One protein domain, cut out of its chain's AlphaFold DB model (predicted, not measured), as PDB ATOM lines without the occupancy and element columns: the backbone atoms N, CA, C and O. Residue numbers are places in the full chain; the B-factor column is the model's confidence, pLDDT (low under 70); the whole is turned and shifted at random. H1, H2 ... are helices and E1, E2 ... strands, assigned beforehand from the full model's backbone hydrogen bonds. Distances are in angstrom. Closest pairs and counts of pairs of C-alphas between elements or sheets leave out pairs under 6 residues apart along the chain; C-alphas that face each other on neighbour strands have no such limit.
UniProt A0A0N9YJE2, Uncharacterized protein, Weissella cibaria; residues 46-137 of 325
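This is residues 46 to 137 of the 325 residues of an uncharacterized protein of Weissella cibaria (UniProt A0A0N9YJE2). A single four-stranded sheet, curled like part of a barrel, has the short helix H2 over E3 at one edge, while the four-residue H1 only grazes it. The long link of residues 112 to 127 makes one end of the long axis. The printed part has 92 residues in the order E1, E2, H1, E3, H2, E4, and under half of them, 43, are in named elements, of mixed class. The mixed sheet runs E2, E1, E4, E3. The whole is compact, with a radius of gyration of the C-alphas of 13.3 A, and only just elongated, spanning 44 by 22 by 22 A.

E1, residues 46 to 52, begins at C-alpha 46 (-24.362, -41.929, -9.722) and measures 20.8 A. E2, residues 63 to 70, measures 20.4 A. H1 is residues 81 to 84, 5.0 A. E3, residues 89 to 95, measures 19.5 A. H2, residues 104 to 111, begins at C-alpha 104 (-7.754, -32.706, -7.686) and measures 10.2 A. E4, residues 128 to 136, is the longest strand at 26.3 A and ends at C-alpha 136 (-4.431, -14.992, -5.307).

E1 and E2 form a hairpin, antiparallel at 165 degrees, with N 48 and O 67 2.9 A apart, within hydrogen-bond range. E1 and E4 are parallel at 14 degrees, with N 51 and O 130 at 2.8 A. E4 and E3 are antiparallel at 159 degrees, with N 92 and O 133 at 2.9 A. E2 and E3, the edge strands, are apart. Across the sheet its curl is 91 degrees. E2, H1 and E3 form a split strand-helix-strand unit, two strands running the same way with E1 and E4 between them, and its crossover is right-handed. H2 is on the sheet over E3 at a height of 9.1 A, along the strands at 22 degrees to E3 on the local plane; their closest C-alphas, of Ile 93 and Leu 104, are 6.0 A apart. H1 and H2 are close but not clearly touching, with the C-alphas of Asp 81 and Leu 104, their closest, 6.0 A apart. Every O i to N i+4 pair in H2 is within hydrogen-bond range; H1 is too short for such a pair.

The C-alphas farthest apart, of Gly 121 and Asp 137, are 45.4 A apart. The printed part has no cut. The link from H2 to E4, 16 residues, is long. The mean pLDDT of the printed part is 93.0, and no printed residue is under 70.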
ATOM      1  N   GLN A  46     -24.957 -42.980 -10.544       95.62
ATOM      2  CA  GLN A  46     -24.362 -41.929  -9.722       95.62
ATOM      3  C   GLN A  46     -23.686 -40.889 -10.614       95.62
ATOM      4  O   GLN A  46     -23.248 -41.209 -11.726       95.62
ATOM      5  N   SER A  47     -23.582 -39.657 -10.129       95.50
ATOM      6  CA  SER A  47     -22.960 -38.549 -10.846       95.50
ATOM      7  C   SER A  47     -22.179 -37.626  -9.918       95.50
ATOM      8  O   SER A  47     -22.473 -37.508  -8.736       95.50
ATOM      9  N   ALA A  48     -21.171 -36.964 -10.470       96.56
ATOM     10  CA  ALA A  48     -20.374 -35.977  -9.763       96.56
ATOM     11  C   ALA A  48     -20.013 -34.830 -10.704       96.56
ATOM     12  O   ALA A  48     -19.963 -35.003 -11.927       96.56
ATOM     13  N   TYR A  49     -19.720 -33.668 -10.137       96.88
ATOM     14  CA  TYR A  49     -19.287 -32.504 -10.894       96.88
ATOM     15  C   TYR A  49     -18.141 -31.773 -10.196       96.88
ATOM     16  O   TYR A  49     -18.011 -31.796  -8.973       96.88
ATOM     17  N   LEU A  50     -17.316 -31.124 -11.009       97.62
ATOM     18  CA  LEU A  50     -16.238 -30.241 -10.596       97.62
ATOM     19  C   LEU A  50     -16.592 -28.830 -11.052       97.62
ATOM     20  O   LEU A  50     -16.746 -28.590 -12.252       97.62
ATOM     21  N   GLN A  51     -16.737 -27.914 -10.106       96.88
ATOM     22  CA  GLN A  51     -17.178 -26.545 -10.337       96.88
ATOM     23  C   GLN A  51     -16.116 -25.552  -9.869       96.88
ATOM     24  O   GLN A  51     -15.480 -25.764  -8.843       96.88
ATOM     25  N   MET A  52     -15.923 -24.472 -10.618       96.81
ATOM     26  CA  MET A  52     -15.102 -23.344 -10.182       96.81
ATOM     27  C   MET A  52     -15.866 -22.493  -9.168       96.81
ATOM     28  O   MET A  52     -17.082 -22.332  -9.288       96.81
ATOM     29  N   ASP A  53     -15.164 -21.915  -8.202       93.81
ATOM     30  CA  ASP A  53     -15.752 -20.945  -7.287       93.81
ATOM     31  C   ASP A  53     -16.252 -19.685  -8.023       93.81
ATOM     32  O   ASP A  53     -15.874 -19.404  -9.165       93.81
ATOM     33  N   GLU A  54     -17.152 -18.929  -7.391       92.75
ATOM     34  CA  GLU A  54     -17.762 -17.739  -8.006       92.75
ATOM     35  C   GLU A  54     -16.785 -16.572  -8.203       92.75
ATOM     36  O   GLU A  54     -17.071 -15.672  -8.989       92.75
ATOM     37  N   ASN A  55     -15.631 -16.590  -7.534       89.31
ATOM     38  CA  ASN A  55     -14.579 -15.586  -7.666       89.31
ATOM     39  C   ASN A  55     -13.350 -16.134  -8.407       89.31
ATOM     40  O   ASN A  55     -12.296 -15.495  -8.400       89.31
ATOM     41  N   ALA A  56     -13.467 -17.302  -9.053       93.25
ATOM     42  CA  ALA A  56     -12.347 -17.910  -9.748       93.25
ATOM     43  C   ALA A  56     -11.808 -16.962 -10.837       93.25
ATOM     44  O   ALA A  56     -12.593 -16.392 -11.605       93.25
ATOM     45  N   PRO A  57     -10.477 -16.856 -11.006       92.94
ATOM     46  CA  PRO A  57      -9.858 -15.988 -12.014       92.94
ATOM     47  C   PRO A  57     -10.217 -16.383 -13.456       92.94
ATOM     48  O   PRO A  57      -9.990 -15.624 -14.396       92.94
ATOM     49  N   ARG A  58     -10.795 -17.575 -13.658       91.69
ATOM     50  CA  ARG A  58     -11.350 -18.028 -14.933       91.69
ATOM     51  C   ARG A  58     -12.574 -18.903 -14.714       91.69
ATOM     52  O   ARG A  58     -12.612 -19.702 -13.786       91.69
ATOM     53  N   SER A  59     -13.515 -18.837 -15.656       92.69
ATOM     54  CA  SER A  59     -14.701 -19.710 -15.679       92.69
ATOM     55  C   SER A  59     -15.478 -19.706 -14.355       92.69
ATOM     56  O   SER A  59     -15.938 -20.754 -13.912       92.69
ATOM     57  N   ALA A  60     -15.591 -18.539 -13.718       94.88
ATOM     58  CA  ALA A  60     -16.208 -18.384 -12.407       94.88
ATOM     59  C   ALA A  60     -17.613 -19.004 -12.346       94.88
ATOM     60  O   ALA A  60     -18.432 -18.809 -13.250       94.88
ATOM     61  N   GLY A  61     -17.863 -19.805 -11.309       93.31
ATOM     62  CA  GLY A  61     -19.116 -20.535 -11.105       93.31
ATOM     63  C   GLY A  61     -19.402 -21.658 -12.115       93.31
ATOM     64  O   GLY A  61     -20.421 -22.341 -11.990       93.31
ATOM     65  N   ALA A  62     -18.550 -21.886 -13.120       97.06
ATOM     66  CA  ALA A  62     -18.811 -22.870 -14.165       97.06
ATOM     67  C   ALA A  62     -18.499 -24.299 -13.706       97.06
ATOM     68  O   ALA A  62     -17.509 -24.553 -13.018       97.06
ATOM     69  N   ILE A  63     -19.304 -25.258 -14.165       96.69
ATOM     70  CA  ILE A  63     -18.970 -26.682 -14.080       96.69
ATOM     71  C   ILE A  63     -17.959 -26.994 -15.182       96.69
ATOM     72  O   ILE A  63     -18.277 -26.938 -16.369       96.69
ATOM     73  N   VAL A  64     -16.737 -27.321 -14.779       96.69
ATOM     74  CA  VAL A  64     -15.599 -27.595 -15.671       96.69
ATOM     75  C   VAL A  64     -15.346 -29.088 -15.858       96.69
ATOM     76  O   VAL A  64     -14.640 -29.484 -16.781       96.69
ATOM     77  N   GLY A  65     -15.949 -29.928 -15.015       96.50
ATOM     78  CA  GLY A  65     -15.882 -31.377 -15.132       96.50
ATOM     79  C   GLY A  65     -17.172 -32.045 -14.679       96.50
ATOM     80  O   GLY A  65     -17.836 -31.594 -13.752       96.50
ATOM     81  N   SER A  66     -17.508 -33.159 -15.320       96.62
ATOM     82  CA  SER A  66     -18.613 -34.030 -14.923       96.62
ATOM     83  C   SER A  66     -18.171 -35.483 -15.000       96.62
ATOM     84  O   SER A  66     -17.447 -35.856 -15.925       96.62
ATOM     85  N   ALA A  67     -18.644 -36.304 -14.074       96.81
ATOM     86  CA  ALA A  67     -18.427 -37.740 -14.059       96.81
ATOM     87  C   ALA A  67     -19.760 -38.460 -13.841       96.81
ATOM     88  O   ALA A  67     -20.625 -37.985 -13.105       96.81
ATOM     89  N   ALA A  68     -19.913 -39.622 -14.466       94.88
ATOM     90  CA  ALA A  68     -21.049 -40.508 -14.268       94.88
ATOM     91  C   ALA A  68     -20.542 -41.930 -14.041       94.88
ATOM     92  O   ALA A  68     -19.550 -42.353 -14.636       94.88
ATOM     93  N   GLY A  69     -21.232 -42.674 -13.191       93.62
ATOM     94  CA  GLY A  69     -20.852 -44.033 -12.861       93.62
ATOM     95  C   GLY A  69     -21.937 -44.748 -12.084       93.62
ATOM     96  O   GLY A  69     -23.132 -44.498 -12.257       93.62
ATOM     97  N   VAL A  70     -21.508 -45.686 -11.252       91.81
ATOM     98  CA  VAL A  70     -22.405 -46.457 -10.399       91.81
ATOM     99  C   VAL A  70     -21.928 -46.429  -8.957       91.81
ATOM    100  O   VAL A  70     -20.758 -46.147  -8.703       91.81
ATOM    101  N   THR A  71     -22.824 -46.751  -8.027       90.69
ATOM    102  CA  THR A  71     -22.547 -46.833  -6.586       90.69
ATOM    103  C   THR A  71     -21.213 -47.512  -6.279       90.69
ATOM    104  O   THR A  71     -20.935 -48.601  -6.788       90.69
ATOM    105  N   VAL A  72     -20.397 -46.870  -5.436       87.06
ATOM    106  CA  VAL A  72     -19.055 -47.319  -5.022       87.06
ATOM    107  C   VAL A  72     -18.026 -47.347  -6.170       87.06
ATOM    108  O   VAL A  72     -16.866 -47.661  -5.922       87.06
ATOM    109  N   GLY A  73     -18.373 -46.990  -7.408       93.31
ATOM    110  CA  GLY A  73     -17.425 -46.828  -8.516       93.31
ATOM    111  C   GLY A  73     -16.479 -45.638  -8.321       93.31
ATOM    112  O   GLY A  73     -16.739 -44.760  -7.504       93.31
ATOM    113  N   ASN A  74     -15.375 -45.602  -9.068       96.06
ATOM    114  CA  ASN A  74     -14.434 -44.483  -9.022       96.06
ATOM    115  C   ASN A  74     -14.965 -43.259  -9.784       96.06
ATOM    116  O   ASN A  74     -15.505 -43.396 -10.882       96.06
ATOM    117  N   ILE A  75     -14.744 -42.075  -9.219       97.06
ATOM    118  CA  ILE A  75     -14.967 -40.783  -9.863       97.06
ATOM    119  C   ILE A  75     -13.706 -40.423 -10.652       97.06
ATOM    120  O   ILE A  75     -12.588 -40.529 -10.148       97.06
ATOM    121  N   SER A  76     -13.884 -40.000 -11.900       96.12
ATOM    122  CA  SER A  76     -12.806 -39.490 -12.743       96.12
ATOM    123  C   SER A  76     -13.349 -38.356 -13.601       96.12
ATOM    124  O   SER A  76     -14.314 -38.539 -14.343       96.12
ATOM    125  N   PHE A  77     -12.741 -37.180 -13.471       97.50
ATOM    126  CA  PHE A  77     -13.033 -36.028 -14.314       97.50
ATOM    127  C   PHE A  77     -12.072 -36.000 -15.501       97.50
ATOM    128  O   PHE A  77     -10.905 -36.364 -15.372       97.50
ATOM    129  N   ASN A  78     -12.532 -35.488 -16.643       95.62
ATOM    130  CA  ASN A  78     -11.658 -35.162 -17.772       95.62
ATOM    131  C   ASN A  78     -10.977 -33.790 -17.574       95.62
ATOM    132  O   ASN A  78     -11.005 -32.940 -18.462       95.62
ATOM    133  N   VAL A  79     -10.457 -33.561 -16.366       96.81
ATOM    134  CA  VAL A  79      -9.767 -32.345 -15.927       96.81
ATOM    135  C   VAL A  79      -8.539 -32.775 -15.130       96.81
ATOM    136  O   VAL A  79      -8.642 -33.646 -14.267       96.81
ATOM    137  N   THR A  80      -7.382 -32.183 -15.412       96.31
ATOM    138  CA  THR A  80      -6.121 -32.450 -14.708       96.31
ATOM    139  C   THR A  80      -5.708 -31.279 -13.822       96.31
ATOM    140  O   THR A  80      -6.100 -30.138 -14.056       96.31
ATOM    141  N   ASP A  81      -4.823 -31.533 -12.856       97.50
ATOM    142  CA  ASP A  81      -4.253 -30.479 -12.004       97.50
ATOM    143  C   ASP A  81      -3.539 -29.387 -12.821       97.50
ATOM    144  O   ASP A  81      -3.639 -28.203 -12.511       97.50
ATOM    145  N   SER A  82      -2.874 -29.759 -13.919       96.69
ATOM    146  CA  SER A  82      -2.235 -28.800 -14.830       96.69
ATOM    147  C   SER A  82      -3.233 -27.907 -15.569       96.69
ATOM    148  O   SER A  82      -2.922 -26.759 -15.867       96.69
ATOM    149  N   GLN A  83      -4.436 -28.410 -15.853       96.12
ATOM    150  CA  GLN A  83      -5.516 -27.610 -16.428       96.12
ATOM    151  C   GLN A  83      -6.174 -26.704 -15.391       96.12
ATOM    152  O   GLN A  83      -6.821 -25.744 -15.794       96.12
ATOM    153  N   LEU A  84      -6.013 -26.994 -14.093       96.06
ATOM    154  CA  LEU A  84      -6.477 -26.163 -12.982       96.06
ATOM    155  C   LEU A  84      -5.431 -25.143 -12.518       96.06
ATOM    156  O   LEU A  84      -5.820 -24.114 -11.980       96.06
ATOM    157  N   ALA A  85      -4.144 -25.329 -12.797       95.00
ATOM    158  CA  ALA A  85      -3.126 -24.323 -12.492       95.00
ATOM    159  C   ALA A  85      -3.398 -22.988 -13.221       95.00
ATOM    160  O   ALA A  85      -3.737 -22.979 -14.413       95.00
ATOM    161  N   VAL A  86      -3.276 -21.873 -12.494       94.81
ATOM    162  CA  VAL A  86      -3.367 -20.494 -13.000       94.81
ATOM    163  C   VAL A  86      -2.180 -19.720 -12.420       94.81
ATOM    164  O   VAL A  86      -2.043 -19.738 -11.201       94.81
ATOM    165  N   PRO A  87      -1.347 -19.057 -13.244       93.88
ATOM    166  CA  PRO A  87      -0.212 -18.285 -12.741       93.88
ATOM    167  C   PRO A  87      -0.623 -17.215 -11.725       93.88
ATOM    168  O   PRO A  87      -1.615 -16.518 -11.946       93.88
ATOM    169  N   GLY A  88       0.124 -17.108 -10.629       94.12
ATOM    170  CA  GLY A  88      -0.112 -16.187  -9.519       94.12
ATOM    171  C   GLY A  88      -1.319 -16.554  -8.650       94.12
ATOM    172  O   GLY A  88      -1.805 -15.707  -7.896       94.12
ATOM    173  N   TYR A  89      -1.838 -17.780  -8.760       94.31
ATOM    174  CA  TYR A  89      -2.887 -18.294  -7.883       94.31
ATOM    175  C   TYR A  89      -2.566 -19.705  -7.395       94.31
ATOM    176  O   TYR A  89      -2.316 -20.624  -8.181       94.31
ATOM    177  N   GLN A  90      -2.746 -19.921  -6.096       93.38
ATOM    178  CA  GLN A  90      -2.931 -21.260  -5.546       93.38
ATOM    179  C   GLN A  90      -4.388 -21.697  -5.705       93.38
ATOM    180  O   GLN A  90      -5.298 -20.865  -5.734       93.38
ATOM    181  N   TYR A  91      -4.635 -23.005  -5.768       95.19
ATOM    182  CA  TYR A  91      -5.994 -23.536  -5.708       95.19
ATOM    183  C   TYR A  91      -6.105 -24.719  -4.755       95.19
ATOM    184  O   TYR A  91      -5.173 -25.502  -4.580       95.19
ATOM    185  N   ASN A  92      -7.299 -24.870  -4.195       96.56
ATOM    186  CA  ASN A  92      -7.689 -26.007  -3.383       96.56
ATOM    187  C   ASN A  92      -8.971 -26.626  -3.942       96.56
ATOM    188  O   ASN A  92      -9.819 -25.945  -4.517       96.56
ATOM    189  N   ILE A  93      -9.130 -27.927  -3.724       97.81
ATOM    190  CA  ILE A  93     -10.347 -28.672  -4.014       97.81
ATOM    191  C   ILE A  93     -11.107 -28.896  -2.717       97.81
ATOM    192  O   ILE A  93     -10.599 -29.550  -1.808       97.81
ATOM    193  N   TYR A  94     -12.327 -28.379  -2.657       96.12
ATOM    194  CA  TYR A  94     -13.267 -28.617  -1.571       96.12
ATOM    195  C   TYR A  94     -14.299 -29.650  -1.994       96.12
ATOM    196  O   TYR A  94     -14.878 -29.545  -3.074       96.12
ATOM    197  N   THR A  95     -14.550 -30.643  -1.152       92.88
ATOM    198  CA  THR A  95     -15.610 -31.628  -1.391       92.88
ATOM    199  C   THR A  95     -16.871 -31.246  -0.623       92.88
ATOM    200  O   THR A  95     -16.828 -30.486   0.346       92.88
ATOM    201  N   ALA A  96     -18.017 -31.808  -1.014       78.81
ATOM    202  CA  ALA A  96     -19.279 -31.631  -0.291       78.81
ATOM    203  C   ALA A  96     -19.217 -32.061   1.196       78.81
ATOM    204  O   ALA A  96     -20.060 -31.643   1.988       78.81
ATOM    205  N   MET A  97     -18.220 -32.865   1.591       70.12
ATOM    206  CA  MET A  97     -17.979 -33.281   2.979       70.12
ATOM    207  C   MET A  97     -17.198 -32.241   3.806       70.12
ATOM    208  O   MET A  97     -16.979 -32.449   4.999       70.12
ATOM    209  N   GLY A  98     -16.799 -31.117   3.199       80.31
ATOM    210  CA  GLY A  98     -16.066 -30.027   3.851       80.31
ATOM    211  C   GLY A  98     -14.547 -30.222   3.908       80.31
ATOM    212  O   GLY A  98     -13.846 -29.350   4.421       80.31
ATOM    213  N   SER A  99     -14.028 -31.331   3.376       93.38
ATOM    214  CA  SER A  99     -12.591 -31.590   3.243       93.38
ATOM    215  C   SER A  99     -11.962 -30.667   2.194       93.38
ATOM    216  O   SER A  99     -12.592 -30.356   1.185       93.38
ATOM    217  N   SER A 100     -10.703 -30.263   2.408       95.94
ATOM    218  CA  SER A 100      -9.917 -29.463   1.459       95.94
ATOM    219  C   SER A 100      -8.627 -30.179   1.077       95.94
ATOM    220  O   SER A 100      -7.930 -30.727   1.934       95.94
ATOM    221  N   TYR A 101      -8.294 -30.142  -0.209       97.38
ATOM    222  CA  TYR A 101      -7.127 -30.797  -0.782       97.38
ATOM    223  C   TYR A 101      -6.366 -29.837  -1.693       97.38
ATOM    224  O   TYR A 101      -6.976 -29.105  -2.460       97.38
ATOM    225  N   ALA A 102      -5.034 -29.877  -1.671       96.38
ATOM    226  CA  ALA A 102      -4.206 -29.009  -2.518       96.38
ATOM    227  C   ALA A 102      -4.277 -29.335  -4.027       96.38
ATOM    228  O   ALA A 102      -3.791 -28.565  -4.842       96.38
ATOM    229  N   THR A 103      -4.824 -30.495  -4.413       97.19
ATOM    230  CA  THR A 103      -4.918 -30.931  -5.819       97.19
ATOM    231  C   THR A 103      -6.190 -31.746  -6.044       97.19
ATOM    232  O   THR A 103      -6.710 -32.364  -5.110       97.19
ATOM    233  N   LEU A 104      -6.664 -31.813  -7.287       97.56
ATOM    234  CA  LEU A 104      -7.754 -32.706  -7.686       97.56
ATOM    235  C   LEU A 104      -7.351 -34.167  -7.552       97.56
ATOM    236  O   LEU A 104      -8.142 -34.976  -7.066       97.56
ATOM    237  N   SER A 105      -6.113 -34.503  -7.906       97.38
ATOM    238  CA  SER A 105      -5.608 -35.868  -7.751       97.38
ATOM    239  C   SER A 105      -5.681 -36.350  -6.298       97.38
ATOM    240  O   SER A 105      -6.148 -37.461  -6.045       97.38
ATOM    241  N   SER A 106      -5.279 -35.525  -5.322       97.31
ATOM    242  CA  SER A 106      -5.350 -35.907  -3.904       97.31
ATOM    243  C   SER A 106      -6.785 -35.992  -3.377       97.31
ATOM    244  O   SER A 106      -7.089 -36.919  -2.624       97.31
ATOM    245  N   ALA A 107      -7.684 -35.113  -3.832       97.12
ATOM    246  CA  ALA A 107      -9.110 -35.212  -3.523       97.12
ATOM    247  C   ALA A 107      -9.721 -36.523  -4.047       97.12
ATOM    248  O   ALA A 107     -10.435 -37.208  -3.319       97.12
ATOM    249  N   LEU A 108      -9.405 -36.924  -5.284       95.88
ATOM    250  CA  LEU A 108      -9.916 -38.164  -5.883       95.88
ATOM    251  C   LEU A 108      -9.321 -39.431  -5.245       95.88
ATOM    252  O   LEU A 108      -9.972 -40.475  -5.223       95.88
ATOM    253  N   VAL A 109      -8.112 -39.369  -4.687       95.81
ATOM    254  CA  VAL A 109      -7.555 -40.486  -3.906       95.81
ATOM    255  C   VAL A 109      -8.302 -40.665  -2.584       95.81
ATOM    256  O   VAL A 109      -8.601 -41.798  -2.204       95.81
ATOM    257  N   ALA A 110      -8.603 -39.570  -1.885       94.50
ATOM    258  CA  ALA A 110      -9.248 -39.618  -0.576       94.50
ATOM    259  C   ALA A 110     -10.766 -39.858  -0.665       94.50
ATOM    260  O   ALA A 110     -11.309 -40.672   0.078       94.50
ATOM    261  N   GLU A 111     -11.436 -39.177  -1.595       93.31
ATOM    262  CA  GLU A 111     -12.897 -39.110  -1.699       93.31
ATOM    263  C   GLU A 111     -13.403 -39.349  -3.136       93.31
ATOM    264  O   GLU A 111     -14.521 -38.982  -3.468       93.31
ATOM    265  N   GLY A 112     -12.631 -39.980  -4.027       94.44
ATOM    266  CA  GLY A 112     -13.029 -40.220  -5.426       94.44
ATOM    267  C   GLY A 112     -13.850 -41.488  -5.656       94.44
ATOM    268  O   GLY A 112     -13.620 -42.193  -6.643       94.44
ATOM    269  N   ARG A 113     -14.784 -41.821  -4.760       94.62
ATOM    270  CA  ARG A 113     -15.759 -42.905  -4.977       94.62
ATOM    271  C   ARG A 113     -17.174 -42.350  -4.944       94.62
ATOM    272  O   ARG A 113     -17.511 -41.609  -4.029       94.62
ATOM    273  N   PHE A 114     -18.003 -42.772  -5.895       94.38
ATOM    274  CA  PHE A 114     -19.432 -42.485  -5.864       94.38
ATOM    275  C   PHE A 114     -20.056 -43.060  -4.591       94.38
ATOM    276  O   PHE A 114     -19.726 -44.180  -4.178       94.38
ATOM    277  N   ASP A 115     -20.980 -42.314  -3.998       90.19
ATOM    278  CA  ASP A 115     -21.677 -42.728  -2.789       90.19
ATOM    279  C   ASP A 115     -22.624 -43.925  -3.019       90.19
ATOM    280  O   ASP A 115     -22.706 -44.540  -4.093       90.19
ATOM    281  N   SER A 116     -23.332 -44.290  -1.953       87.69
ATOM    282  CA  SER A 116     -24.338 -45.347  -1.950       87.69
ATOM    283  C   SER A 116     -25.771 -44.826  -1.867       87.69
ATOM    284  O   SER A 116     -26.654 -45.566  -1.427       87.69
ATOM    285  N   THR A 117     -26.019 -43.578  -2.267       87.50
ATOM    286  CA  THR A 117     -27.353 -42.980  -2.269       87.50
ATOM    287  C   THR A 117     -28.277 -43.794  -3.173       87.50
ATOM    288  O   THR A 117     -27.902 -44.269  -4.255       87.50
ATOM    289  N   GLN A 118     -29.502 -44.037  -2.702       83.69
ATOM    290  CA  GLN A 118     -30.459 -44.821  -3.466       83.69
ATOM    291  C   GLN A 118     -31.042 -43.979  -4.605       83.69
ATOM    292  O   GLN A 118     -31.922 -43.155  -4.383       83.69
ATOM    293  N   ASN A 119     -30.597 -44.244  -5.832       82.19
ATOM    294  CA  ASN A 119     -31.091 -43.584  -7.034       82.19
ATOM    295  C   ASN A 119     -31.964 -44.546  -7.849       82.19
ATOM    296  O   ASN A 119     -31.575 -45.683  -8.128       82.19
ATOM    297  N   VAL A 120     -33.165 -44.097  -8.224       75.38
ATOM    298  CA  VAL A 120     -34.098 -44.859  -9.066       75.38
ATOM    299  C   VAL A 120     -33.952 -44.432 -10.527       75.38
ATOM    300  O   VAL A 120     -34.035 -43.254 -10.856       75.38
ATOM    301  N   GLY A 121     -33.748 -45.392 -11.431       73.94
ATOM    302  CA  GLY A 121     -33.610 -45.108 -12.864       73.94
ATOM    303  C   GLY A 121     -32.202 -44.659 -13.274       73.94
ATOM    304  O   GLY A 121     -31.215 -45.275 -12.877       73.94
ATOM    305  N   SER A 122     -32.121 -43.644 -14.138       79.06
ATOM    306  CA  SER A 122     -30.880 -43.178 -14.789       79.06
ATOM    307  C   SER A 122     -30.483 -41.753 -14.391       79.06
ATOM    308  O   SER A 122     -29.744 -41.099 -15.117       79.06
ATOM    309  N   SER A 123     -31.000 -41.264 -13.266       84.00
ATOM    310  CA  SER A 123     -30.697 -39.942 -12.720       84.00
ATOM    311  C   SER A 123     -30.228 -40.068 -11.284       84.00
ATOM    312  O   SER A 123     -30.735 -40.906 -10.539       84.00
ATOM    313  N   ASP A 124     -29.314 -39.193 -10.902       89.88
ATOM    314  CA  ASP A 124     -28.843 -39.039  -9.537       89.88
ATOM    315  C   ASP A 124     -29.284 -37.664  -9.028       89.88
ATOM    316  O   ASP A 124     -29.050 -36.645  -9.677       89.88
ATOM    317  N   GLN A 125     -30.012 -37.657  -7.913       84.94
ATOM    318  CA  GLN A 125     -30.593 -36.438  -7.342       84.94
ATOM    319  C   GLN A 125     -29.655 -35.762  -6.336       84.94
ATOM    320  O   GLN A 125     -29.988 -34.705  -5.801       84.94
ATOM    321  N   SER A 126     -28.509 -36.369  -6.035       88.62
ATOM    322  CA  SER A 126     -27.557 -35.888  -5.036       88.62
ATOM    323  C   SER A 126     -26.131 -36.069  -5.543       88.62
ATOM    324  O   SER A 126     -25.303 -36.698  -4.892       88.62
ATOM    325  N   ALA A 127     -25.866 -35.491  -6.717       92.38
ATOM    326  CA  ALA A 127     -24.555 -35.542  -7.346       92.38
ATOM    327  C   ALA A 127     -23.459 -35.041  -6.396       92.38
ATOM    328  O   ALA A 127     -23.616 -33.989  -5.767       92.38
ATOM    329  N   GLN A 128     -22.332 -35.755  -6.314       93.88
ATOM    330  CA  GLN A 128     -21.224 -35.295  -5.480       93.88
ATOM    331  C   GLN A 128     -20.570 -34.053  -6.090       93.88
ATOM    332  O   GLN A 128     -20.227 -34.021  -7.274       93.88
ATOM    333  N   ALA A 129     -20.379 -33.040  -5.253       94.31
ATOM    334  CA  ALA A 129     -19.813 -31.763  -5.647       94.31
ATOM    335  C   ALA A 129     -18.345 -31.649  -5.230       94.31
ATOM    336  O   ALA A 129     -17.992 -31.923  -4.078       94.31
ATOM    337  N   TYR A 130     -17.520 -31.185  -6.164       97.12
ATOM    338  CA  TYR A 130     -16.154 -30.735  -5.933       97.12
ATOM    339  C   TYR A 130     -16.047 -29.282  -6.387       97.12
ATOM    340  O   TYR A 130     -16.491 -28.942  -7.485       97.12
ATOM    341  N   PHE A 131     -15.435 -28.440  -5.567       96.12
ATOM    342  CA  PHE A 131     -15.254 -27.021  -5.840       96.12
ATOM    343  C   PHE A 131     -13.769 -26.700  -5.940       96.12
ATOM    344  O   PHE A 131     -13.011 -26.998  -5.020       96.12
ATOM    345  N   VAL A 132     -13.359 -26.092  -7.046       97.62
ATOM    346  CA  VAL A 132     -12.029 -25.508  -7.217       97.62
ATOM    347  C   VAL A 132     -12.098 -24.083  -6.695       97.62
ATOM    348  O   VAL A 132     -12.842 -23.277  -7.246       97.62
ATOM    349  N   VAL A 133     -11.347 -23.784  -5.642       95.88
ATOM    350  CA  VAL A 133     -11.293 -22.450  -5.036       95.88
ATOM    351  C   VAL A 133      -9.893 -21.895  -5.213       95.88
ATOM    352  O   VAL A 133      -8.932 -22.523  -4.763       95.88
ATOM    353  N   TYR A 134      -9.781 -20.730  -5.846       94.75
ATOM    354  CA  TYR A 134      -8.502 -20.050  -6.042       94.75
ATOM    355  C   TYR A 134      -8.216 -19.027  -4.942       94.75
ATOM    356  O   TYR A 134      -9.107 -18.341  -4.451       94.75
ATOM    357  N   THR A 135      -6.945 -18.897  -4.581       92.50
ATOM    358  CA  THR A 135      -6.424 -17.829  -3.725       92.50
ATOM    359  C   THR A 135      -5.317 -17.121  -4.486       92.50
ATOM    360  O   THR A 135      -4.379 -17.768  -4.940       92.50
ATOM    361  N   ALA A 136      -5.451 -15.806  -4.658       93.69
ATOM    362  CA  ALA A 136      -4.431 -14.992  -5.307       93.69
ATOM    363  C   ALA A 136      -3.163 -14.932  -4.449       93.69
ATOM    364  O   ALA A 136      -3.244 -14.706  -3.237       93.69
ATOM    365  N   ASP A 137      -2.013 -15.095  -5.094       93.56
ATOM    366  CA  ASP A 137      -0.712 -14.915  -4.462       93.56
ATOM    367  C   ASP A 137      -0.504 -13.439  -4.084       93.56
ATOM    368  O   ASP A 137      -1.089 -12.524  -4.679       93.56
TER     369      ASP A 137